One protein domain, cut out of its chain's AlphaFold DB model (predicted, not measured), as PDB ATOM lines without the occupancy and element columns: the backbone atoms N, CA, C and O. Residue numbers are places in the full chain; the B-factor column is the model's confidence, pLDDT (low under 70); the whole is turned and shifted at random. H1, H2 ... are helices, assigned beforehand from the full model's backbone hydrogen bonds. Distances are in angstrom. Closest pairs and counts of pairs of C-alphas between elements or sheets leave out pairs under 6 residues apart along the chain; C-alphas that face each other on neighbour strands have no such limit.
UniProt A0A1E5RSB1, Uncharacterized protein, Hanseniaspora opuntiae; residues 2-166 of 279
ATOM      1  N   ILE A   2      32.569  58.497 111.255       60.47
ATOM      2  CA  ILE A   2      32.760  57.677 112.472       60.47
ATOM      3  C   ILE A   2      31.895  58.142 113.667       60.47
ATOM      4  O   ILE A   2      31.227  57.320 114.285       60.47
ATOM      5  N   ASN A   3      31.796  59.451 113.934       72.19
ATOM      6  CA  ASN A   3      30.964  59.970 115.037       72.19
ATOM      7  C   ASN A   3      29.470  59.614 114.915       72.19
ATOM      8  O   ASN A   3      28.822  59.355 115.923       72.19
ATOM      9  N   ASN A   4      28.928  59.535 113.696       80.44
ATOM     10  CA  ASN A   4      27.515  59.200 113.495       80.44
ATOM     11  C   ASN A   4      27.230  57.726 113.820       80.44
ATOM     12  O   ASN A   4      26.154  57.410 114.318       80.44
ATOM     13  N   LEU A   5      28.195  56.833 113.581       81.88
ATOM     14  CA  LEU A   5      28.069  55.410 113.900       81.88
ATOM     15  C   LEU A   5      28.100  55.153 115.408       81.88
ATOM     16  O   LEU A   5      27.342  54.319 115.891       81.88
ATOM     17  N   TYR A   6      28.920  55.893 116.161       83.38
ATOM     18  CA  TYR A   6      28.921  55.811 117.625       83.38
ATOM     19  C   TYR A   6      27.632  56.366 118.244       83.38
ATOM     20  O   TYR A   6      27.090  55.753 119.159       83.38
ATOM     21  N   LEU A   7      27.083  57.458 117.703       86.38
ATOM     22  CA  LEU A   7      25.768  57.961 118.119       86.38
ATOM     23  C   LEU A   7      24.654  56.943 117.835       86.38
ATOM     24  O   LEU A   7      23.763  56.740 118.661       86.38
ATOM     25  N   LEU A   8      24.715  56.279 116.678       89.56
ATOM     26  CA  LEU A   8      23.769  55.227 116.322       89.56
ATOM     27  C   LEU A   8      23.919  54.005 117.241       89.56
ATOM     28  O   LEU A   8      22.916  53.472 117.709       89.56
ATOM     29  N   LEU A   9      25.151  53.602 117.560       88.88
ATOM     30  CA  LEU A   9      25.435  52.564 118.550       88.88
ATOM     31  C   LEU A   9      24.792  52.910 119.899       88.88
ATOM     32  O   LEU A   9      24.013  52.114 120.417       88.88
ATOM     33  N   ASP A  10      25.059  54.098 120.443       87.50
ATOM     34  CA  ASP A  10      24.525  54.510 121.745       87.50
ATOM     35  C   ASP A  10      22.989  54.565 121.755       87.50
ATOM     36  O   ASP A  10      22.370  54.133 122.730       87.50
ATOM     37  N   LYS A  11      22.359  54.979 120.646       91.81
ATOM     38  CA  LYS A  11      20.901  54.887 120.458       91.81
ATOM     39  C   LYS A  11      20.402  53.448 120.610       91.81
ATOM     40  O   LYS A  11      19.426  53.219 121.323       91.81
ATOM     41  N   TYR A  12      21.033  52.471 119.960       93.19
ATOM     42  CA  TYR A  12      20.576  51.077 120.031       93.19
ATOM     43  C   TYR A  12      20.895  50.402 121.361       93.19
ATOM     44  O   TYR A  12      20.086  49.610 121.840       93.19
ATOM     45  N   ILE A  13      21.998  50.771 122.013       90.44
ATOM     46  CA  ILE A  13      22.263  50.352 123.394       90.44
ATOM     47  C   ILE A  13      21.197  50.908 124.336       90.44
ATOM     48  O   ILE A  13      20.678  50.174 125.175       90.44
ATOM     49  N   TYR A  14      20.804  52.170 124.166       87.69
ATOM     50  CA  TYR A  14      19.692  52.747 124.915       87.69
ATOM     51  C   TYR A  14      18.375  51.999 124.649       87.69
ATOM     52  O   TYR A  14      17.681  51.630 125.596       87.69
ATOM     53  N   ILE A  15      18.042  51.711 123.385       88.62
ATOM     54  CA  ILE A  15      16.838  50.943 123.014       88.62
ATOM     55  C   ILE A  15      16.842  49.548 123.656       88.62
ATOM     56  O   ILE A  15      15.805  49.121 124.164       88.62
ATOM     57  N   TYR A  16      17.986  48.857 123.658       88.75
ATOM     58  CA  TYR A  16      18.137  47.555 124.309       88.75
ATOM     59  C   TYR A  16      17.921  47.659 125.820       88.75
ATOM     60  O   TYR A  16      17.053  46.980 126.362       88.75
ATOM     61  N   ASN A  17      18.638  48.569 126.486       81.81
ATOM     62  CA  ASN A  17      18.588  48.725 127.942       81.81
ATOM     63  C   ASN A  17      17.213  49.174 128.457       81.81
ATOM     64  O   ASN A  17      16.848  48.863 129.583       81.81
ATOM     65  N   THR A  18      16.459  49.924 127.650       77.06
ATOM     66  CA  THR A  18      15.114  50.404 128.010       77.06
ATOM     67  C   THR A  18      13.991  49.461 127.584       77.06
ATOM     68  O   THR A  18      12.834  49.687 127.943       77.06
ATOM     69  N   GLY A  19      14.286  48.432 126.782       78.12
ATOM     70  CA  GLY A  19      13.263  47.554 126.216       78.12
ATOM     71  C   GLY A  19      12.299  48.265 125.258       78.12
ATOM     72  O   GLY A  19      11.196  47.764 125.017       78.12
ATOM     73  N   TYR A  20      12.667  49.442 124.730       80.69
ATOM     74  CA  TYR A  20      11.774  50.282 123.917       80.69
ATOM     75  C   TYR A  20      11.314  49.582 122.629       80.69
ATOM     76  O   TYR A  20      10.220  49.839 122.135       80.69
ATOM     77  N   TYR A  21      12.100  48.624 122.137       85.38
ATOM     78  CA  TYR A  21      11.749  47.777 120.997       85.38
ATOM     79  C   TYR A  21      10.439  46.982 121.186       85.38
ATOM     80  O   TYR A  21       9.835  46.597 120.197       85.38
ATOM     81  N   ASN A  22       9.952  46.777 122.417       78.25
ATOM     82  CA  ASN A  22       8.663  46.114 122.679       78.25
ATOM     83  C   ASN A  22       7.433  47.029 122.487       78.25
ATOM     84  O   ASN A  22       6.312  46.604 122.753       78.25
ATOM     85  N   GLN A  23       7.628  48.307 122.144       78.44
ATOM     86  CA  GLN A  23       6.563  49.325 122.116       78.44
ATOM     87  C   GLN A  23       6.361  49.957 120.736       78.44
ATOM     88  O   GLN A  23       5.542  50.863 120.598       78.44
ATOM     89  N   VAL A  24       7.133  49.529 119.741       83.81
ATOM     90  CA  VAL A  24       7.147  50.131 118.407       83.81
ATOM     91  C   VAL A  24       6.445  49.231 117.394       83.81
ATOM     92  O   VAL A  24       6.259  48.041 117.634       83.81
ATOM     93  N   ASP A  25       6.045  49.814 116.270       85.12
ATOM     94  CA  ASP A  25       5.403  49.102 115.170       85.12
ATOM     95  C   ASP A  25       6.417  48.334 114.301       85.12
ATOM     96  O   ASP A  25       7.634  48.549 114.367       85.12
ATOM     97  N   ASP A  26       5.908  47.465 113.428       84.00
ATOM     98  CA  ASP A  26       6.734  46.655 112.525       84.00
ATOM     99  C   ASP A  26       7.616  47.509 111.608       84.00
ATOM    100  O   ASP A  26       8.760  47.149 111.321       84.00
ATOM    101  N   THR A  27       7.129  48.672 111.167       88.31
ATOM    102  CA  THR A  27       7.898  49.618 110.343       88.31
ATOM    103  C   THR A  27       9.156  50.089 111.071       88.31
ATOM    104  O   THR A  27      10.260  50.101 110.509       88.31
ATOM    105  N   THR A  28       9.015  50.430 112.350       90.94
ATOM    106  CA  THR A  28      10.142  50.833 113.188       90.94
ATOM    107  C   THR A  28      11.066  49.653 113.471       90.94
ATOM    108  O   THR A  28      12.286  49.801 113.349       90.94
ATOM    109  N   LEU A  29      10.525  48.463 113.758       90.00
ATOM    110  CA  LEU A  29      11.337  47.253 113.945       90.00
ATOM    111  C   LEU A  29      12.172  46.917 112.701       90.00
ATOM    112  O   LEU A  29      13.342  46.550 112.824       90.00
ATOM    113  N   ASN A  30      11.616  47.093 111.501       88.62
ATOM    114  CA  ASN A  30      12.331  46.925 110.234       88.62
ATOM    115  C   ASN A  30      13.525  47.869 110.104       88.62
ATOM    116  O   ASN A  30      14.602  47.463 109.662       88.62
ATOM    117  N   THR A  31      13.336  49.122 110.508       92.31
ATOM    118  CA  THR A  31      14.409  50.120 110.532       92.31
ATOM    119  C   THR A  31      15.481  49.721 111.542       92.31
ATOM    120  O   THR A  31      16.665  49.714 111.217       92.31
ATOM    121  N   TYR A  32      15.074  49.289 112.739       93.94
ATOM    122  CA  TYR A  32      15.998  48.816 113.770       93.94
ATOM    123  C   TYR A  32      16.844  47.644 113.282       93.94
ATOM    124  O   TYR A  32      18.062  47.680 113.424       93.94
ATOM    125  N   ALA A  33      16.232  46.635 112.662       90.81
ATOM    126  CA  ALA A  33      16.961  45.474 112.168       90.81
ATOM    127  C   ALA A  33      18.040  45.852 111.139       90.81
ATOM    128  O   ALA A  33      19.162  45.359 111.240       90.81
ATOM    129  N   LYS A  34      17.726  46.748 110.191       90.81
ATOM    130  CA  LYS A  34      18.682  47.225 109.176       90.81
ATOM    131  C   LYS A  34      19.845  47.994 109.800       90.81
ATOM    132  O   LYS A  34      21.002  47.689 109.513       90.81
ATOM    133  N   ASP A  35      19.542  48.944 110.677       92.75
ATOM    134  CA  ASP A  35      20.557  49.780 111.320       92.75
ATOM    135  C   ASP A  35      21.478  48.943 112.219       92.75
ATOM    136  O   ASP A  35      22.700  49.076 112.159       92.75
ATOM    137  N   ILE A  36      20.914  48.016 113.003       93.12
ATOM    138  CA  ILE A  36      21.696  47.118 113.861       93.12
ATOM    139  C   ILE A  36      22.554  46.171 113.014       93.12
ATOM    140  O   ILE A  36      23.725  45.969 113.328       93.12
ATOM    141  N   GLN A  37      22.024  45.619 111.917       90.25
ATOM    142  CA  GLN A  37      22.801  44.771 111.008       90.25
ATOM    143  C   GLN A  37      23.995  45.531 110.414       90.25
ATOM    144  O   GLN A  37      25.083  44.968 110.293       90.25
ATOM    145  N   ALA A  38      23.811  46.804 110.050       89.00
ATOM    146  CA  ALA A  38      24.897  47.655 109.575       89.00
ATOM    147  C   ALA A  38      25.944  47.888 110.676       89.00
ATOM    148  O   ALA A  38      27.136  47.726 110.424       89.00
ATOM    149  N   LEU A  39      25.511  48.180 111.908       89.56
ATOM    150  CA  LEU A  39      26.409  48.329 113.057       89.56
ATOM    151  C   LEU A  39      27.216  47.056 113.330       89.56
ATOM    152  O   LEU A  39      28.426  47.144 113.511       89.56
ATOM    153  N   LEU A  40      26.581  45.882 113.299       88.12
ATOM    154  CA  LEU A  40      27.239  44.586 113.511       88.12
ATOM    155  C   LEU A  40      28.255  44.234 112.413       88.12
ATOM    156  O   LEU A  40      29.179  43.469 112.663       88.12
ATOM    157  N   LYS A  41      28.099  44.776 111.196       85.69
ATOM    158  CA  LYS A  41      29.079  44.622 110.106       85.69
ATOM    159  C   LYS A  41      30.266  45.579 110.239       85.69
ATOM    160  O   LYS A  41      31.343  45.260 109.750       85.69
ATOM    161  N   VAL A  42      30.055  46.753 110.838       83.19
ATOM    162  CA  VAL A  42      31.073  47.810 110.950       83.19
ATOM    163  C   VAL A  42      31.908  47.674 112.221       83.19
ATOM    164  O   VAL A  42      33.122  47.854 112.182       83.19
ATOM    165  N   PHE A  43      31.271  47.377 113.351       77.81
ATOM    166  CA  PHE A  43      31.961  47.140 114.611       77.81
ATOM    167  C   PHE A  43      32.412  45.680 114.658       77.81
ATOM    168  O   PHE A  43      31.598  44.786 114.859       77.81
ATOM    169  N   ASP A  44      33.704  45.449 114.419       65.62
ATOM    170  CA  ASP A  44      34.282  44.106 114.354       65.62
ATOM    171  C   ASP A  44      34.347  43.420 115.735       65.62
ATOM    172  O   ASP A  44      34.496  44.068 116.775       65.62
ATOM    173  N   TYR A  45      34.283  42.086 115.739       59.94
ATOM    174  CA  TYR A  45      34.245  41.232 116.939       59.94
ATOM    175  C   TYR A  45      35.540  41.268 117.772       59.94
ATOM    176  O   TYR A  45      35.561  40.774 118.900       59.94
ATOM    177  N   GLN A  46      36.628  41.819 117.224       53.72
ATOM    178  CA  GLN A  46      37.976  41.731 117.795       53.72
ATOM    179  C   GLN A  46      38.194  42.598 119.047       53.72
ATOM    180  O   GLN A  46      39.154  42.378 119.782       53.72
ATOM    181  N   ALA A  47      37.277  43.517 119.356       52.84
ATOM    182  CA  ALA A  47      37.248  44.244 120.623       52.84
ATOM    183  C   ALA A  47      35.934  43.927 121.345       52.84
ATOM    184  O   ALA A  47      34.937  44.625 121.172       52.84
ATOM    185  N   ILE A  48      35.924  42.839 122.123       58.06
ATOM    186  CA  ILE A  48      34.766  42.338 122.880       58.06
ATOM    187  C   ILE A  48      34.319  43.400 123.891       58.06
ATOM    188  O   ILE A  48      34.736  43.435 125.047       58.06
ATOM    189  N   ASN A  49      33.465  44.304 123.430       74.12
ATOM    190  CA  ASN A  49      32.792  45.288 124.249       74.12
ATOM    191  C   ASN A  49      31.415  44.724 124.611       74.12
ATOM    192  O   ASN A  49      30.715  44.195 123.746       74.12
ATOM    193  N   LEU A  50      30.991  44.878 125.869       79.31
ATOM    194  CA  LEU A  50      29.631  44.555 126.321       79.31
ATOM    195  C   LEU A  50      28.558  45.137 125.384       79.31
ATOM    196  O   LEU A  50      27.553  44.483 125.125       79.31
ATOM    197  N   LYS A  51      28.816  46.313 124.792       85.12
ATOM    198  CA  LYS A  51      27.940  46.932 123.786       85.12
ATOM    199  C   LYS A  51      27.721  46.051 122.546       85.12
ATOM    200  O   LYS A  51      26.605  45.987 122.045       85.12
ATOM    201  N   TYR A  52      28.747  45.352 122.058       85.94
ATOM    202  CA  TYR A  52      28.608  44.468 120.895       85.94
ATOM    203  C   TYR A  52      27.714  43.264 121.217       85.94
ATOM    204  O   TYR A  52      26.824  42.929 120.439       85.94
ATOM    205  N   ILE A  53      27.883  42.666 122.400       85.31
ATOM    206  CA  ILE A  53      27.019  41.570 122.864       85.31
ATOM    207  C   ILE A  53      25.569  42.060 122.987       85.31
ATOM    208  O   ILE A  53      24.668  41.414 122.460       85.31
ATOM    209  N   SER A  54      25.339  43.236 123.582       87.69
ATOM    210  CA  SER A  54      24.002  43.841 123.662       87.69
ATOM    211  C   SER A  54      23.382  44.111 122.289       87.69
ATOM    212  O   SER A  54      22.184  43.904 122.119       87.69
ATOM    213  N   LEU A  55      24.172  44.529 121.292       90.62
ATOM    214  CA  LEU A  55      23.683  44.680 119.917       90.62
ATOM    215  C   LEU A  55      23.281  43.341 119.296       90.62
ATOM    216  O   LEU A  55      22.249  43.275 118.634       90.62
ATOM    217  N   VAL A  56      24.070  42.285 119.511       89.56
ATOM    218  CA  VAL A  56      23.733  40.936 119.038       89.56
ATOM    219  C   VAL A  56      22.441  40.446 119.693       89.56
ATOM    220  O   VAL A  56      21.531  40.001 118.996       89.56
ATOM    221  N   GLU A  57      22.331  40.572 121.017       88.19
ATOM    222  CA  GLU A  57      21.122  40.226 121.769       88.19
ATOM    223  C   GLU A  57      19.900  41.003 121.242       88.19
ATOM    224  O   GLU A  57      18.872  40.393 120.937       88.19
ATOM    225  N   LEU A  58      20.024  42.324 121.047       90.75
ATOM    226  CA  LEU A  58      18.962  43.162 120.486       90.75
ATOM    227  C   LEU A  58      18.585  42.738 119.063       90.75
ATOM    228  O   LEU A  58      17.401  42.680 118.742       90.75
ATOM    229  N   TYR A  59      19.568  42.441 118.212       91.44
ATOM    230  CA  TYR A  59      19.331  42.012 116.837       91.44
ATOM    231  C   TYR A  59      18.515  40.719 116.790       91.44
ATOM    232  O   TYR A  59      17.540  40.637 116.040       91.44
ATOM    233  N   ILE A  60      18.867  39.731 117.618       88.06
ATOM    234  CA  ILE A  60      18.117  38.473 117.712       88.06
ATOM    235  C   ILE A  60      16.684  38.756 118.182       88.06
ATOM    236  O   ILE A  60      15.732  38.288 117.558       88.06
ATOM    237  N   THR A  61      16.508  39.571 119.227       85.56
ATOM    238  CA  THR A  61      15.182  39.906 119.769       85.56
ATOM    239  C   THR A  61      14.309  40.690 118.784       85.56
ATOM    240  O   THR A  61      13.142  40.350 118.610       85.56
ATOM    241  N   VAL A  62      14.842  41.707 118.101       88.62
ATOM    242  CA  VAL A  62      14.088  42.501 117.113       88.62
ATOM    243  C   VAL A  62      13.645  41.627 115.944       88.62
ATOM    244  O   VAL A  62      12.488  41.696 115.539       88.62
ATOM    245  N   ASN A  63      14.524  40.776 115.412       85.62
ATOM    246  CA  ASN A  63      14.142  39.877 114.322       85.62
ATOM    247  C   ASN A  63      13.155  38.793 114.765       85.62
ATOM    248  O   ASN A  63      12.342  38.349 113.958       85.62
ATOM    249  N   PHE A  64      13.186  38.408 116.041       78.25
ATOM    250  CA  PHE A  64      12.165  37.550 116.621       78.25
ATOM    251  C   PHE A  64      10.804  38.259 116.732       78.25
ATOM    252  O   PHE A  64       9.786  37.654 116.431       78.25
ATOM    253  N   LEU A  65      10.753  39.542 117.101       78.81
ATOM    254  CA  LEU A  65       9.490  40.299 117.142       78.81
ATOM    255  C   LEU A  65       8.912  40.574 115.751       78.81
ATOM    256  O   LEU A  65       7.703  40.541 115.573       78.81
ATOM    257  N   ARG A  66       9.778  40.793 114.757       77.75
ATOM    258  CA  ARG A  66       9.395  40.929 113.338       77.75
ATOM    259  C   ARG A  66       8.872  39.626 112.735       77.75
ATOM    260  O   ARG A  66       8.409  39.598 111.594       77.75
ATOM    261  N   TYR A  67       9.015  38.524 113.457       67.94
ATOM    262  CA  TYR A  67       8.606  37.227 112.975       67.94
ATOM    263  C   TYR A  67       7.103  37.169 112.711       67.94
ATOM    264  O   TYR A  67       6.335  37.849 113.376       67.94
ATOM    265  N   SER A  68       6.693  36.324 111.763       57.00
ATOM    266  CA  SER A  68       5.333  36.168 111.202       57.00
ATOM    267  C   SER A  68       4.914  37.150 110.099       57.00
ATOM    268  O   SER A  68       4.085  36.770 109.275       57.00
ATOM    269  N   ASN A  69       5.552  38.320 109.974       58.94
ATOM    270  CA  ASN A  69       5.106  39.359 109.029       58.94
ATOM    271  C   ASN A  69       5.968  39.499 107.761       58.94
ATOM    272  O   ASN A  69       5.639  40.287 106.874       58.94
ATOM    273  N   HIS A  70       7.052  38.726 107.635       60.78
ATOM    274  CA  HIS A  70       7.999  38.862 106.528       60.78
ATOM    275  C   HIS A  70       8.115  37.622 105.631       60.78
ATOM    276  O   HIS A  70       7.990  36.480 106.069       60.78
ATOM    277  N   SER A  71       8.363  37.856 104.338       63.25
ATOM    278  CA  SER A  71       8.530  36.823 103.307       63.25
ATOM    279  C   SER A  71       9.954  36.247 103.233       63.25
ATOM    280  O   SER A  71      10.153  35.180 102.654       63.25
ATOM    281  N   ASP A  72      10.940  36.900 103.855       70.50
ATOM    282  CA  ASP A  72      12.373  36.566 103.831       70.50
ATOM    283  C   ASP A  72      12.858  35.806 105.083       70.50
ATOM    284  O   ASP A  72      14.057  35.746 105.363       70.50
ATOM    285  N   ASN A  73      11.949  35.140 105.808       73.44
ATOM    286  CA  ASN A  73      12.238  34.452 107.078       73.44
ATOM    287  C   ASN A  73      13.442  33.488 107.024       73.44
ATOM    288  O   ASN A  73      14.149  33.327 108.015       73.44
ATOM    289  N   LYS A  74      13.725  32.862 105.872       77.19
ATOM    290  CA  LYS A  74      14.906  31.993 105.699       77.19
ATOM    291  C   LYS A  74      16.231  32.760 105.753       77.19
ATOM    292  O   LYS A  74      17.188  32.260 106.339       77.19
ATOM    293  N   ALA A  75      16.290  33.948 105.152       81.25
ATOM    294  CA  ALA A  75      17.483  34.792 105.176       81.25
ATOM    295  C   ALA A  75      17.706  35.359 106.583       81.25
ATOM    296  O   ALA A  75      18.809  35.258 107.115       81.25
ATOM    297  N   ILE A  76      16.631  35.838 107.218       78.69
ATOM    298  CA  ILE A  76      16.652  36.316 108.607       78.69
ATOM    299  C   ILE A  76      17.161  35.216 109.549       78.69
ATOM    300  O   ILE A  76      18.053  35.467 110.356       78.69
ATOM    301  N   TYR A  77      16.665  33.979 109.413       81.50
ATOM    302  CA  TYR A  77      17.148  32.847 110.211       81.50
ATOM    303  C   TYR A  77      18.652  32.617 110.049       81.50
ATOM    304  O   TYR A  77      19.364  32.456 111.038       81.50
ATOM    305  N   ALA A  78      19.137  32.584 108.806       84.12
ATOM    306  CA  ALA A  78      20.545  32.326 108.527       84.12
ATOM    307  C   ALA A  78      21.449  33.384 109.181       84.12
ATOM    308  O   ALA A  78      22.485  33.040 109.754       84.12
ATOM    309  N   GLU A  79      21.033  34.654 109.157       85.00
ATOM    310  CA  GLU A  79      21.755  35.733 109.831       85.00
ATOM    311  C   GLU A  79      21.702  35.614 111.357       85.00
ATOM    312  O   GLU A  79      22.748  35.691 112.001       85.00
ATOM    313  N   ILE A  80      20.527  35.367 111.946       85.19
ATOM    314  CA  ILE A  80      20.388  35.129 113.395       85.19
ATOM    315  C   ILE A  80      21.307  33.988 113.837       85.19
ATOM    316  O   ILE A  80      22.054  34.134 114.806       85.19
ATOM    317  N   ASN A  81      21.298  32.870 113.107       86.75
ATOM    318  CA  ASN A  81      22.076  31.685 113.448       86.75
ATOM    319  C   ASN A  81      23.586  31.975 113.487       86.75
ATOM    320  O   ASN A  81      24.282  31.494 114.380       86.75
ATOM    321  N   LYS A  82      24.090  32.818 112.573       88.00
ATOM    322  CA  LYS A  82      25.485  33.285 112.598       88.00
ATOM    323  C   LYS A  82      25.812  33.998 113.914       88.00
ATOM    324  O   LYS A  82      26.849  33.729 114.513       88.00
ATOM    325  N   TYR A  83      24.942  34.895 114.372       87.00
ATOM    326  CA  TYR A  83      25.183  35.660 115.598       87.00
ATOM    327  C   TYR A  83      24.995  34.833 116.876       87.00
ATOM    328  O   TYR A  83      25.716  35.045 117.850       87.00
ATOM    329  N   VAL A  84      24.107  33.839 116.869       86.00
ATOM    330  CA  VAL A  84      23.982  32.875 117.976       86.00
ATOM    331  C   VAL A  84      25.267  32.057 118.138       86.00
ATOM    332  O   VAL A  84      25.747  31.894 119.261       86.00
ATOM    333  N   GLU A  85      25.891  31.612 117.042       85.19
ATOM    334  CA  GLU A  85      27.194  30.932 117.111       85.19
ATOM    335  C   GLU A  85      28.316  31.854 117.624       85.19
ATOM    336  O   GLU A  85      29.214  31.389 118.324       85.19
ATOM    337  N   ILE A  86      28.249  33.168 117.376       83.88
ATOM    338  CA  ILE A  86      29.192  34.132 117.976       83.88
ATOM    339  C   ILE A  86      29.033  34.164 119.506       83.88
ATOM    340  O   ILE A  86      30.029  34.078 120.232       83.88
ATOM    341  N   LEU A  87      27.790  34.208 120.009       83.31
ATOM    342  CA  LEU A  87      27.502  34.217 121.451       83.31
ATOM    343  C   LEU A  87      28.037  32.972 122.180       83.31
ATOM    344  O   LEU A  87      28.460  33.068 123.335       83.31
ATOM    345  N   LYS A  88      28.057  31.817 121.507       84.69
ATOM    346  CA  LYS A  88      28.555  30.533 122.033       84.69
ATOM    347  C   LYS A  88      30.026  30.565 122.435       84.69
ATOM    348  O   LYS A  88      30.449  29.765 123.275       84.69
ATOM    349  N   SER A  89      30.826  31.432 121.816       79.56
ATOM    350  CA  SER A  89      32.262  31.504 122.074       79.56
ATOM    351  C   SER A  89      32.541  31.829 123.548       79.56
ATOM    352  O   SER A  89      31.805  32.586 124.183       79.56
ATOM    353  N   LYS A  90      33.623  31.273 124.119       62.38
ATOM    354  CA  LYS A  90      34.054  31.598 125.499       62.38
ATOM    355  C   LYS A  90      34.386  33.083 125.683       62.38
ATOM    356  O   LYS A  90      34.358  33.574 126.801       62.38
ATOM    357  N   GLN A  91      34.701  33.760 124.585       70.56
ATOM    358  CA  GLN A  91      34.968  35.188 124.515       70.56
ATOM    359  C   GLN A  91      33.695  36.043 124.640       70.56
ATOM    360  O   GLN A  91      33.796  37.204 125.008       70.56
ATOM    361  N   CYS A  92      32.508  35.480 124.388       71.38
ATOM    362  CA  CYS A  92      31.229  36.164 124.569       71.38
ATOM    363  C   CYS A  92      30.496  35.659 125.820       71.38
ATOM    364  O   CYS A  92      30.591  36.274 126.877       71.38
ATOM    365  N   LEU A  93      29.763  34.545 125.718       75.88
ATOM    366  CA  LEU A  93      28.971  33.996 126.828       75.88
ATOM    367  C   LEU A  93      29.403  32.570 127.223       75.88
ATOM    368  O   LEU A  93      29.176  32.138 128.353       75.88
ATOM    369  N   SER A  94      30.076  31.842 126.333       76.12
ATOM    370  CA  SER A  94      30.317  30.394 126.404       76.12
ATOM    371  C   SER A  94      29.053  29.534 126.260       76.12
ATOM    372  O   SER A  94      27.948  29.920 126.643       76.12
ATOM    373  N   ILE A  95      29.243  28.293 125.803       75.25
ATOM    374  CA  ILE A  95      28.174  27.297 125.656       75.25
ATOM    375  C   ILE A  95      27.430  26.990 126.966       75.25
ATOM    376  O   ILE A  95      26.274  26.579 126.941       75.25
ATOM    377  N   ASN A  96      28.066  27.199 128.119       73.69
ATOM    378  CA  ASN A  96      27.470  26.898 129.418       73.69
ATOM    379  C   ASN A  96      26.652  28.063 129.994       73.69
ATOM    380  O   ASN A  96      25.990  27.867 131.015       73.69
ATOM    381  N   SER A  97      26.681  29.245 129.367       77.69
ATOM    382  CA  SER A  97      25.901  30.394 129.828       77.69
ATOM    383  C   SER A  97      24.412  30.164 129.635       77.69
ATOM    384  O   SER A  97      23.951  29.796 128.554       77.69
ATOM    385  N   ALA A  98      23.645  30.447 130.686       75.19
ATOM    386  CA  ALA A  98      22.196  30.393 130.629       75.19
ATOM    387  C   ALA A  98      21.616  31.363 129.584       75.19
ATOM    388  O   ALA A  98      20.671  31.014 128.881       75.19
ATOM    389  N   ILE A  99      22.234  32.538 129.431       78.56
ATOM    390  CA  ILE A  99      21.829  33.552 128.447       78.56
ATOM    391  C   ILE A  99      22.048  33.021 127.026       78.56
ATOM    392  O   ILE A  99      21.164  33.139 126.183       78.56
ATOM    393  N   TYR A 100      23.187  32.373 126.760       83.06
ATOM    394  CA  TYR A 100      23.416  31.727 125.466       83.06
ATOM    395  C   TYR A 100      22.371  30.639 125.195       83.06
ATOM    396  O   TYR A 100      21.794  30.600 124.110       83.06
ATOM    397  N   GLN A 101      22.094  29.781 126.182       78.25
ATOM    398  CA  GLN A 101      21.112  28.707 126.024       78.25
ATOM    399  C   GLN A 101      19.714  29.251 125.704       78.25
ATOM    400  O   GLN A 101      19.046  28.702 124.833       78.25
ATOM    401  N   TYR A 102      19.307  30.372 126.306       79.50
ATOM    402  CA  TYR A 102      18.069  31.064 125.934       79.50
ATOM    403  C   TYR A 102      18.031  31.458 124.454       79.50
ATOM    404  O   TYR A 102      17.095  31.089 123.745       79.50
ATOM    405  N   TYR A 103      19.054  32.165 123.964       82.06
ATOM    406  CA  TYR A 103      19.099  32.586 122.560       82.06
ATOM    407  C   TYR A 103      19.214  31.403 121.595       82.06
ATOM    408  O   TYR A 103      18.644  31.440 120.507       82.06
ATOM    409  N   ASN A 104      19.885  30.327 122.005       82.81
ATOM    410  CA  ASN A 104      19.923  29.074 121.260       82.81
ATOM    411  C   ASN A 104      18.526  28.433 121.157       82.81
ATOM    412  O   ASN A 104      18.122  28.035 120.066       82.81
ATOM    413  N   TYR A 105      17.754  28.381 122.248       76.94
ATOM    414  CA  TYR A 105      16.379  27.871 122.209       76.94
ATOM    415  C   TYR A 105      15.446  28.763 121.385       76.94
ATOM    416  O   TYR A 105      14.671  28.242 120.585       76.94
ATOM    417  N   LEU A 106      15.564  30.092 121.489       76.94
ATOM    418  CA  LEU A 106      14.846  31.023 120.608       76.94
ATOM    419  C   LEU A 106      15.155  30.763 119.128       76.94
ATOM    420  O   LEU A 106      14.250  30.717 118.298       76.94
ATOM    421  N   ASN A 107      16.431  30.566 118.795       80.12
ATOM    422  CA  ASN A 107      16.866  30.276 117.432       80.12
ATOM    423  C   ASN A 107      16.320  28.931 116.926       80.12
ATOM    424  O   ASN A 107      15.884  28.826 115.782       80.12
ATOM    425  N   GLN A 108      16.273  27.907 117.782       77.62
ATOM    426  CA  GLN A 108      15.650  26.623 117.450       77.62
ATOM    427  C   GLN A 108      14.140  26.761 117.210       77.62
ATOM    428  O   GLN A 108      13.632  26.192 116.244       77.62
ATOM    429  N   ALA A 109      13.435  27.557 118.020       70.50
ATOM    430  CA  ALA A 109      12.024  27.859 117.786       70.50
ATOM    431  C   ALA A 109      11.818  28.562 116.430       70.50
ATOM    432  O   ALA A 109      10.936  28.177 115.661       70.50
ATOM    433  N   PHE A 110      12.692  29.517 116.088       73.19
ATOM    434  CA  PHE A 110      12.671  30.204 114.794       73.19
ATOM    435  C   PHE A 110      12.895  29.245 113.617       73.19
ATOM    436  O   PHE A 110      12.195  29.324 112.605       73.19
ATOM    437  N   LYS A 111      13.842  28.307 113.744       75.94
ATOM    438  CA  LYS A 111      14.110  27.279 112.725       75.94
ATOM    439  C   LYS A 111      12.845  26.490 112.382       75.94
ATOM    440  O   LYS A 111      12.571  26.272 111.204       75.94
ATOM    441  N   LEU A 112      12.090  26.094 113.407       68.75
ATOM    442  CA  LEU A 112      10.912  25.240 113.265       68.75
ATOM    443  C   LEU A 112       9.728  25.951 112.602       68.75
ATOM    444  O   LEU A 112       9.015  25.330 111.825       68.75
ATOM    445  N   THR A 113       9.512  27.254 112.815       64.12
ATOM    446  CA  THR A 113       8.451  27.926 112.027       64.12
ATOM    447  C   THR A 113       8.922  28.293 110.619       64.12
ATOM    448  O   THR A 113       8.107  28.324 109.698       64.12
ATOM    449  N   VAL A 114      10.227  28.504 110.391       66.25
ATOM    450  CA  VAL A 114      10.781  28.713 109.037       66.25
ATOM    451  C   VAL A 114      10.652  27.465 108.162       66.25
ATOM    452  O   VAL A 114      10.421  27.590 106.954       66.25
ATOM    453  N   SER A 115      10.765  26.265 108.741       66.06
ATOM    454  CA  SER A 115      10.546  24.999 108.026       66.06
ATOM    455  C   SER A 115       9.081  24.767 107.630       66.06
ATOM    456  O   SER A 115       8.804  23.794 106.933       66.06
ATOM    457  N   LYS A 116       8.146  25.664 108.001       60.09
ATOM    458  CA  LYS A 116       6.682  25.478 107.890       60.09
ATOM    459  C   LYS A 116       6.173  24.220 108.598       60.09
ATOM    460  O   LYS A 116       5.020  23.832 108.409       60.09
ATOM    461  N   GLU A 117       7.002  23.599 109.429       54.75
ATOM    462  CA  GLU A 117       6.520  22.648 110.412       54.75
ATOM    463  C   GLU A 117       5.633  23.455 111.361       54.75
ATOM    464  O   GLU A 117       6.010  24.538 111.821       54.75
ATOM    465  N   LYS A 118       4.395  23.002 111.591       52.00
ATOM    466  CA  LYS A 118       3.560  23.646 112.605       52.00
ATOM    467  C   LYS A 118       4.365  23.614 113.899       52.00
ATOM    468  O   LYS A 118       4.704  22.530 114.364       52.00
ATOM    469  N   ILE A 119       4.634  24.779 114.487       56.09
ATOM    470  CA  ILE A 119       4.934  24.824 115.913       56.09
ATOM    471  C   ILE A 119       3.682  24.268 116.590       56.09
ATOM    472  O   ILE A 119       2.658  24.943 116.698       56.09
ATOM    473  N   THR A 120       3.728  22.991 116.946       59.88
ATOM    474  CA  THR A 120       2.701  22.368 117.767       59.88
ATOM    475  C   THR A 120       2.897  22.828 119.207       59.88
ATOM    476  O   THR A 120       3.989  23.263 119.593       59.88
ATOM    477  N   GLY A 121       1.848  22.717 120.025       61.72
ATOM    478  CA  GLY A 121       1.969  22.962 121.464       61.72
ATOM    479  C   GLY A 121       3.100  22.141 122.096       61.72
ATOM    480  O   GLY A 121       3.806  22.641 122.961       61.72
ATOM    481  N   ASP A 122       3.358  20.933 121.587       64.44
ATOM    482  CA  ASP A 122       4.404  20.032 122.088       64.44
ATOM    483  C   ASP A 122       5.821  20.597 121.931       64.44
ATOM    484  O   ASP A 122       6.648  20.469 122.832       64.44
ATOM    485  N   VAL A 123       6.091  21.274 120.812       64.88
ATOM    486  CA  VAL A 123       7.384  21.918 120.549       64.88
ATOM    487  C   VAL A 123       7.601  23.097 121.498       64.88
ATOM    488  O   VAL A 123       8.679  23.232 122.081       64.88
ATOM    489  N   ILE A 124       6.574  23.930 121.698       67.62
ATOM    490  CA  ILE A 124       6.624  25.042 122.663       67.62
ATOM    491  C   ILE A 124       6.865  24.486 124.066       67.62
ATOM    492  O   ILE A 124       7.796  24.923 124.738       67.62
ATOM    493  N   ASN A 125       6.107  23.464 124.467       72.50
ATOM    494  CA  ASN A 125       6.237  22.808 125.769       72.50
ATOM    495  C   ASN A 125       7.648  22.243 125.995       72.50
ATOM    496  O   ASN A 125       8.183  22.330 127.100       72.50
ATOM    497  N   GLN A 126       8.288  21.691 124.960       74.88
ATOM    498  CA  GLN A 126       9.663  21.203 125.056       74.88
ATOM    499  C   GLN A 126      10.665  22.343 125.304       74.88
ATOM    500  O   GLN A 126      11.550  22.202 126.152       74.88
ATOM    501  N   PHE A 127      10.529  23.476 124.607       72.56
ATOM    502  CA  PHE A 127      11.370  24.651 124.861       72.56
ATOM    503  C   PHE A 127      11.139  25.232 126.252       72.56
ATOM    504  O   PHE A 127      12.106  25.542 126.948       72.56
ATOM    505  N   GLU A 128       9.880  25.328 126.677       75.00
ATOM    506  CA  GLU A 128       9.536  25.800 128.013       75.00
ATOM    507  C   GLU A 128      10.171  24.929 129.092       75.00
ATOM    508  O   GLU A 128      10.882  25.446 129.951       75.00
ATOM    509  N   LYS A 129      10.041  23.603 128.973       80.94
ATOM    510  CA  LYS A 129      10.649  22.649 129.905       80.94
ATOM    511  C   LYS A 129      12.174  22.767 129.951       80.94
ATOM    512  O   LYS A 129      12.776  22.661 131.019       80.94
ATOM    513  N   ASN A 130      12.820  23.006 128.811       77.62
ATOM    514  CA  ASN A 130      14.269  23.206 128.760       77.62
ATOM    515  C   ASN A 130      14.703  24.475 129.511       77.62
ATOM    516  O   ASN A 130      15.689  24.441 130.253       77.62
ATOM    517  N   ILE A 131      13.964  25.579 129.356       74.50
ATOM    518  CA  ILE A 131      14.243  26.838 130.060       74.50
ATOM    519  C   ILE A 131      13.916  26.707 131.560       74.50
ATOM    520  O   ILE A 131      14.707  27.146 132.394       74.50
ATOM    521  N   GLU A 132      12.822  26.038 131.929       80.19
ATOM    522  CA  GLU A 132      12.450  25.770 133.328       80.19
ATOM    523  C   GLU A 132      13.496  24.918 134.058       80.19
ATOM    524  O   GLU A 132      13.889  25.238 135.185       80.19
ATOM    525  N   ASN A 133      14.022  23.876 133.406       79.88
ATOM    526  CA  ASN A 133      15.103  23.050 133.953       79.88
ATOM    527  C   ASN A 133      16.395  23.856 134.169       79.88
ATOM    528  O   ASN A 133      17.116  23.650 135.147       79.88
ATOM    529  N   LEU A 134      16.698  24.793 133.267       74.00
ATOM    530  CA  LEU A 134      17.847  25.690 133.395       74.00
ATOM    531  C   LEU A 134      17.687  26.641 134.596       74.00
ATOM    532  O   LEU A 134      18.638  26.821 135.363       74.00
ATOM    533  N   LEU A 135      16.492  27.219 134.763       73.75
ATOM    534  CA  LEU A 135      16.145  28.131 135.857       73.75
ATOM    535  C   LEU A 135      16.213  27.437 137.226       73.75
ATOM    536  O   LEU A 135      16.949  27.892 138.102       73.75
ATOM    537  N   SER A 136      15.499  26.321 137.382       76.00
ATOM    538  CA  SER A 136      15.389  25.567 138.644       76.00
ATOM    539  C   SER A 136      16.660  24.790 139.010       76.00
ATOM    540  O   SER A 136      17.002  24.638 140.183       76.00
ATOM    541  N   GLY A 137      17.384  24.283 138.010       70.75
ATOM    542  CA  GLY A 137      18.569  23.458 138.216       70.75
ATOM    543  C   GLY A 137      19.832  24.281 138.431       70.75
ATOM    544  O   GLY A 137      20.475  24.180 139.476       70.75
ATOM    545  N   LYS A 138      20.215  25.073 137.422       67.00
ATOM    546  CA  LYS A 138      21.496  25.790 137.434       67.00
ATOM    547  C   LYS A 138      21.396  27.111 138.169       67.00
ATOM    548  O   LYS A 138      22.258  27.390 138.986       67.00
ATOM    549  N   LEU A 139      20.398  27.942 137.886       67.00
ATOM    550  CA  LEU A 139      20.428  29.342 138.319       67.00
ATOM    551  C   LEU A 139      19.939  29.550 139.752       67.00
ATOM    552  O   LEU A 139      20.603  30.251 140.509       67.00
ATOM    553  N   GLU A 140      18.843  28.902 140.145       69.25
ATOM    554  CA  GLU A 140      18.312  29.019 141.509       69.25
ATOM    555  C   GLU A 140      19.286  28.456 142.555       69.25
ATOM    556  O   GLU A 140      19.465  29.037 143.621       69.25
ATOM    557  N   LYS A 141      19.995  27.369 142.218       68.38
ATOM    558  CA  LYS A 141      20.972  26.726 143.112       68.38
ATOM    559  C   LYS A 141      22.363  27.367 143.082       68.38
ATOM    560  O   LYS A 141      23.064  27.316 144.086       68.38
ATOM    561  N   SER A 142      22.783  27.969 141.963       60.16
ATOM    562  CA  SER A 142      24.137  28.547 141.815       60.16
ATOM    563  C   SER A 142      24.294  29.977 142.345       60.16
ATOM    564  O   SER A 142      25.326  30.589 142.095       60.16
ATOM    565  N   THR A 143      23.304  30.516 143.069       61.56
ATOM    566  CA  THR A 143      23.320  31.864 143.686       61.56
ATOM    567  C   THR A 143      23.584  33.048 142.738       61.56
ATOM    568  O   THR A 143      23.781  34.174 143.195       61.56
ATOM    569  N   ASN A 144      23.497  32.872 141.413       76.62
ATOM    570  CA  ASN A 144      23.592  33.988 140.466       76.62
ATOM    571  C   ASN A 144      22.236  34.695 140.295       76.62
ATOM    572  O   ASN A 144      21.522  34.499 139.308       76.62
ATOM    573  N   SER A 145      21.884  35.520 141.281       79.50
ATOM    574  CA  SER A 145      20.592  36.208 141.380       79.50
ATOM    575  C   SER A 145      20.294  37.126 140.185       79.50
ATOM    576  O   SER A 145      19.163  37.165 139.704       79.50
ATOM    577  N   VAL A 146      21.314  37.793 139.634       80.44
ATOM    578  CA  VAL A 146      21.187  38.669 138.456       80.44
ATOM    579  C   VAL A 146      20.869  37.864 137.196       80.44
ATOM    580  O   VAL A 146      19.952  38.217 136.451       80.44
ATOM    581  N   GLN A 147      21.591  36.767 136.948       78.31
ATOM    582  CA  GLN A 147      21.298  35.904 135.801       78.31
ATOM    583  C   GLN A 147      19.953  35.199 135.961       78.31
ATOM    584  O   GLN A 147      19.216  35.094 134.983       78.31
ATOM    585  N   TYR A 148      19.604  34.767 137.174       83.38
ATOM    586  CA  TYR A 148      18.290  34.202 137.465       83.38
ATOM    587  C   TYR A 148      17.170  35.198 137.137       83.38
ATOM    588  O   TYR A 148      16.243  34.851 136.405       83.38
ATOM    589  N   LEU A 149      17.282  36.450 137.592       85.44
ATOM    590  CA  LEU A 149      16.312  37.505 137.298       85.44
ATOM    591  C   LEU A 149      16.204  37.783 135.791       85.44
ATOM    592  O   LEU A 149      15.101  37.749 135.244       85.44
ATOM    593  N   LYS A 150      17.338  37.988 135.098       83.25
ATOM    594  CA  LYS A 150      17.360  38.217 133.639       83.25
ATOM    595  C   LYS A 150      16.686  37.064 132.893       83.25
ATOM    596  O   LYS A 150      15.857  37.296 132.019       83.25
ATOM    597  N   MET A 151      16.999  35.824 133.257       81.69
ATOM    598  CA  MET A 151      16.453  34.641 132.593       81.69
ATOM    599  C   MET A 151      14.956  34.452 132.839       81.69
ATOM    600  O   MET A 151      14.240  34.105 131.904       81.69
ATOM    601  N   ASN A 152      14.462  34.731 134.047       85.25
ATOM    602  CA  ASN A 152      13.023  34.697 134.316       85.25
ATOM    603  C   ASN A 152      12.270  35.748 133.489       85.25
ATOM    604  O   ASN A 152      11.248  35.429 132.889       85.25
ATOM    605  N   LYS A 153      12.798  36.974 133.374       85.38
ATOM    606  CA  LYS A 153      12.206  38.016 132.514       85.38
ATOM    607  C   LYS A 153      12.167  37.595 131.047       85.38
ATOM    608  O   LYS A 153      11.137  37.714 130.386       85.38
ATOM    609  N   LEU A 154      13.275  37.049 130.548       81.06
ATOM    610  CA  LEU A 154      13.375  36.518 129.189       81.06
ATOM    611  C   LEU A 154      12.385  35.369 128.936       81.06
ATOM    612  O   LEU A 154      11.798  35.289 127.854       81.06
ATOM    613  N   PHE A 155      12.161  34.512 129.933       81.81
ATOM    614  CA  PHE A 155      11.204  33.412 129.853       81.81
ATOM    615  C   PHE A 155       9.746  33.888 129.877       81.81
ATOM    616  O   PHE A 155       8.931  33.417 129.087       81.81
ATOM    617  N   ILE A 156       9.419  34.872 130.715       85.06
ATOM    618  CA  ILE A 156       8.088  35.490 130.732       85.06
ATOM    619  C   ILE A 156       7.797  36.161 129.383       85.06
ATOM    620  O   ILE A 156       6.736  35.933 128.804       85.06
ATOM    621  N   ASN A 157       8.759  36.910 128.833       79.44
ATOM    622  CA  ASN A 157       8.634  37.510 127.501       79.44
ATOM    623  C   ASN A 157       8.416  36.451 126.414       79.44
ATOM    624  O   ASN A 157       7.577  36.639 125.536       79.44
ATOM    625  N   PHE A 158       9.127  35.320 126.486       76.75
ATOM    626  CA  PHE A 158       8.904  34.185 125.588       76.75
ATOM    627  C   PHE A 158       7.450  33.698 125.664       76.75
ATOM    628  O   PHE A 158       6.766  33.663 124.641       76.75
ATOM    629  N   LYS A 159       6.943  33.408 126.870       79.31
ATOM    630  CA  LYS A 159       5.560  32.940 127.067       79.31
ATOM    631  C   LYS A 159       4.518  33.933 126.548       79.31
ATOM    632  O   LYS A 159       3.530  33.533 125.935       79.31
ATOM    633  N   MET A 160       4.751  35.231 126.756       79.38
ATOM    634  CA  MET A 160       3.879  36.293 126.249       79.38
ATOM    635  C   MET A 160       3.885  36.373 124.720       79.38
ATOM    636  O   MET A 160       2.818  36.480 124.124       79.38
ATOM    637  N   ASN A 161       5.055  36.281 124.085       73.50
ATOM    638  CA  ASN A 161       5.174  36.379 122.628       73.50
ATOM    639  C   ASN A 161       4.533  35.186 121.906       73.50
ATOM    640  O   ASN A 161       3.929  35.359 120.852       73.50
ATOM    641  N   PHE A 162       4.622  33.988 122.486       71.50
ATOM    642  CA  PHE A 162       3.976  32.790 121.940       71.50
ATOM    643  C   PHE A 162       2.517  32.621 122.381       71.50
ATOM    644  O   PHE A 162       1.870  31.669 121.950       71.50
ATOM    645  N   ASN A 163       1.994  33.513 123.232       74.00
ATOM    646  CA  ASN A 163       0.698  33.354 123.900       74.00
ATOM    647  C   ASN A 163       0.523  31.948 124.511       74.00
ATOM    648  O   ASN A 163      -0.570  31.384 124.478       74.00
ATOM    649  N   SER A 164       1.605  31.365 125.041       73.50
ATOM    650  CA  SER A 164       1.609  29.972 125.507       73.50
ATOM    651  C   SER A 164       0.828  29.778 126.804       73.50
ATOM    652  O   SER A 164       0.383  28.674 127.108       73.50
ATOM    653  N   VAL A 165       0.622  30.856 127.565       83.50
ATOM    654  CA  VAL A 165      -0.147  30.853 128.810       83.50
ATOM    655  C   VAL A 165      -1.060  32.073 128.902       83.50
ATOM    656  O   VAL A 165      -0.848  33.102 128.257       83.50
ATOM    657  N   SER A 166      -2.081  31.968 129.752       89.62
ATOM    658  CA  SER A 166      -3.002  33.073 130.021       89.62
ATOM    659  C   SER A 166      -2.299  34.256 130.700       89.62
ATOM    660  O   SER A 166      -1.313  34.090 131.418       89.62
TER     661      SER A 166
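AT A GLANCE: This is residues 2 to 166 of the 279 residues of an uncharacterized protein of Hanseniaspora opuntiae (UniProt A0A1E5RSB1). Five helices, H4 to H8, make an up-and-down bundle, each running against the one before it; H3 folds back on H4, and H1 crosses H4 steeply at the end of the domain away from H7. H4 and H6 lie nearest the middle. The 165 printed residues hold eight named helices, H1 to H8 in chain order, and no named strand: all helix. The whole is compact, radius of gyration of the C-alphas 15.9 A, spans 46 by 40 by 26 A.

IN THESE COORDINATES: Find C-alpha 121 at (1.969, 22.962, 121.464); from there H7, the longest helix, runs 25.8 A to residue 139. H8 is residues 145 to 161, 24.3 A, ending at (5.174, 36.379, 122.628). Look back for H6, 98 to 114, 24.5 A; H5, 73 to 88, and H4, 50 to 65, 22.5 A each; H3, 26 to 42, 24.4 A; H2, 20 to 23, 5.6 A; and H1, 2 to 18, 24.6 A.

HOW THE PARTS SIT: H7 touches H8, closest C-alphas Leu 139 and Tyr 148, 5.4 A, opposite ways at a shallow 10 degrees, a hairpin. H6 touches H7 at Tyr 105 and Phe 127, 6.5 A. H5 and H6 touch at Asn 73 and Val 114, 6.2 A. H4 touches H5 at Ile 60 and Ile 80, 5.9 A. H3 touches H4 at Ala 33 and Tyr 59, 6.3 A. H1, with residues 12 to 16 alone, touches H4 at a steep 63 degrees, Tyr 16 to Leu 58, 5.9 A. H2 is close to H1 but not clearly touching. H1 and H7 are apart. Except in H2, too short for one, every O i to N i+4 pair is within hydrogen-bond range.

THE WHOLE: The C-alphas of Asn 3 and Asp 122 are farthest apart, 48.5 A. The printed part has no cut and no long link. Residues 141 to 146 stand free. Confidence is under 70 for 31 residues, among them 112 to 124.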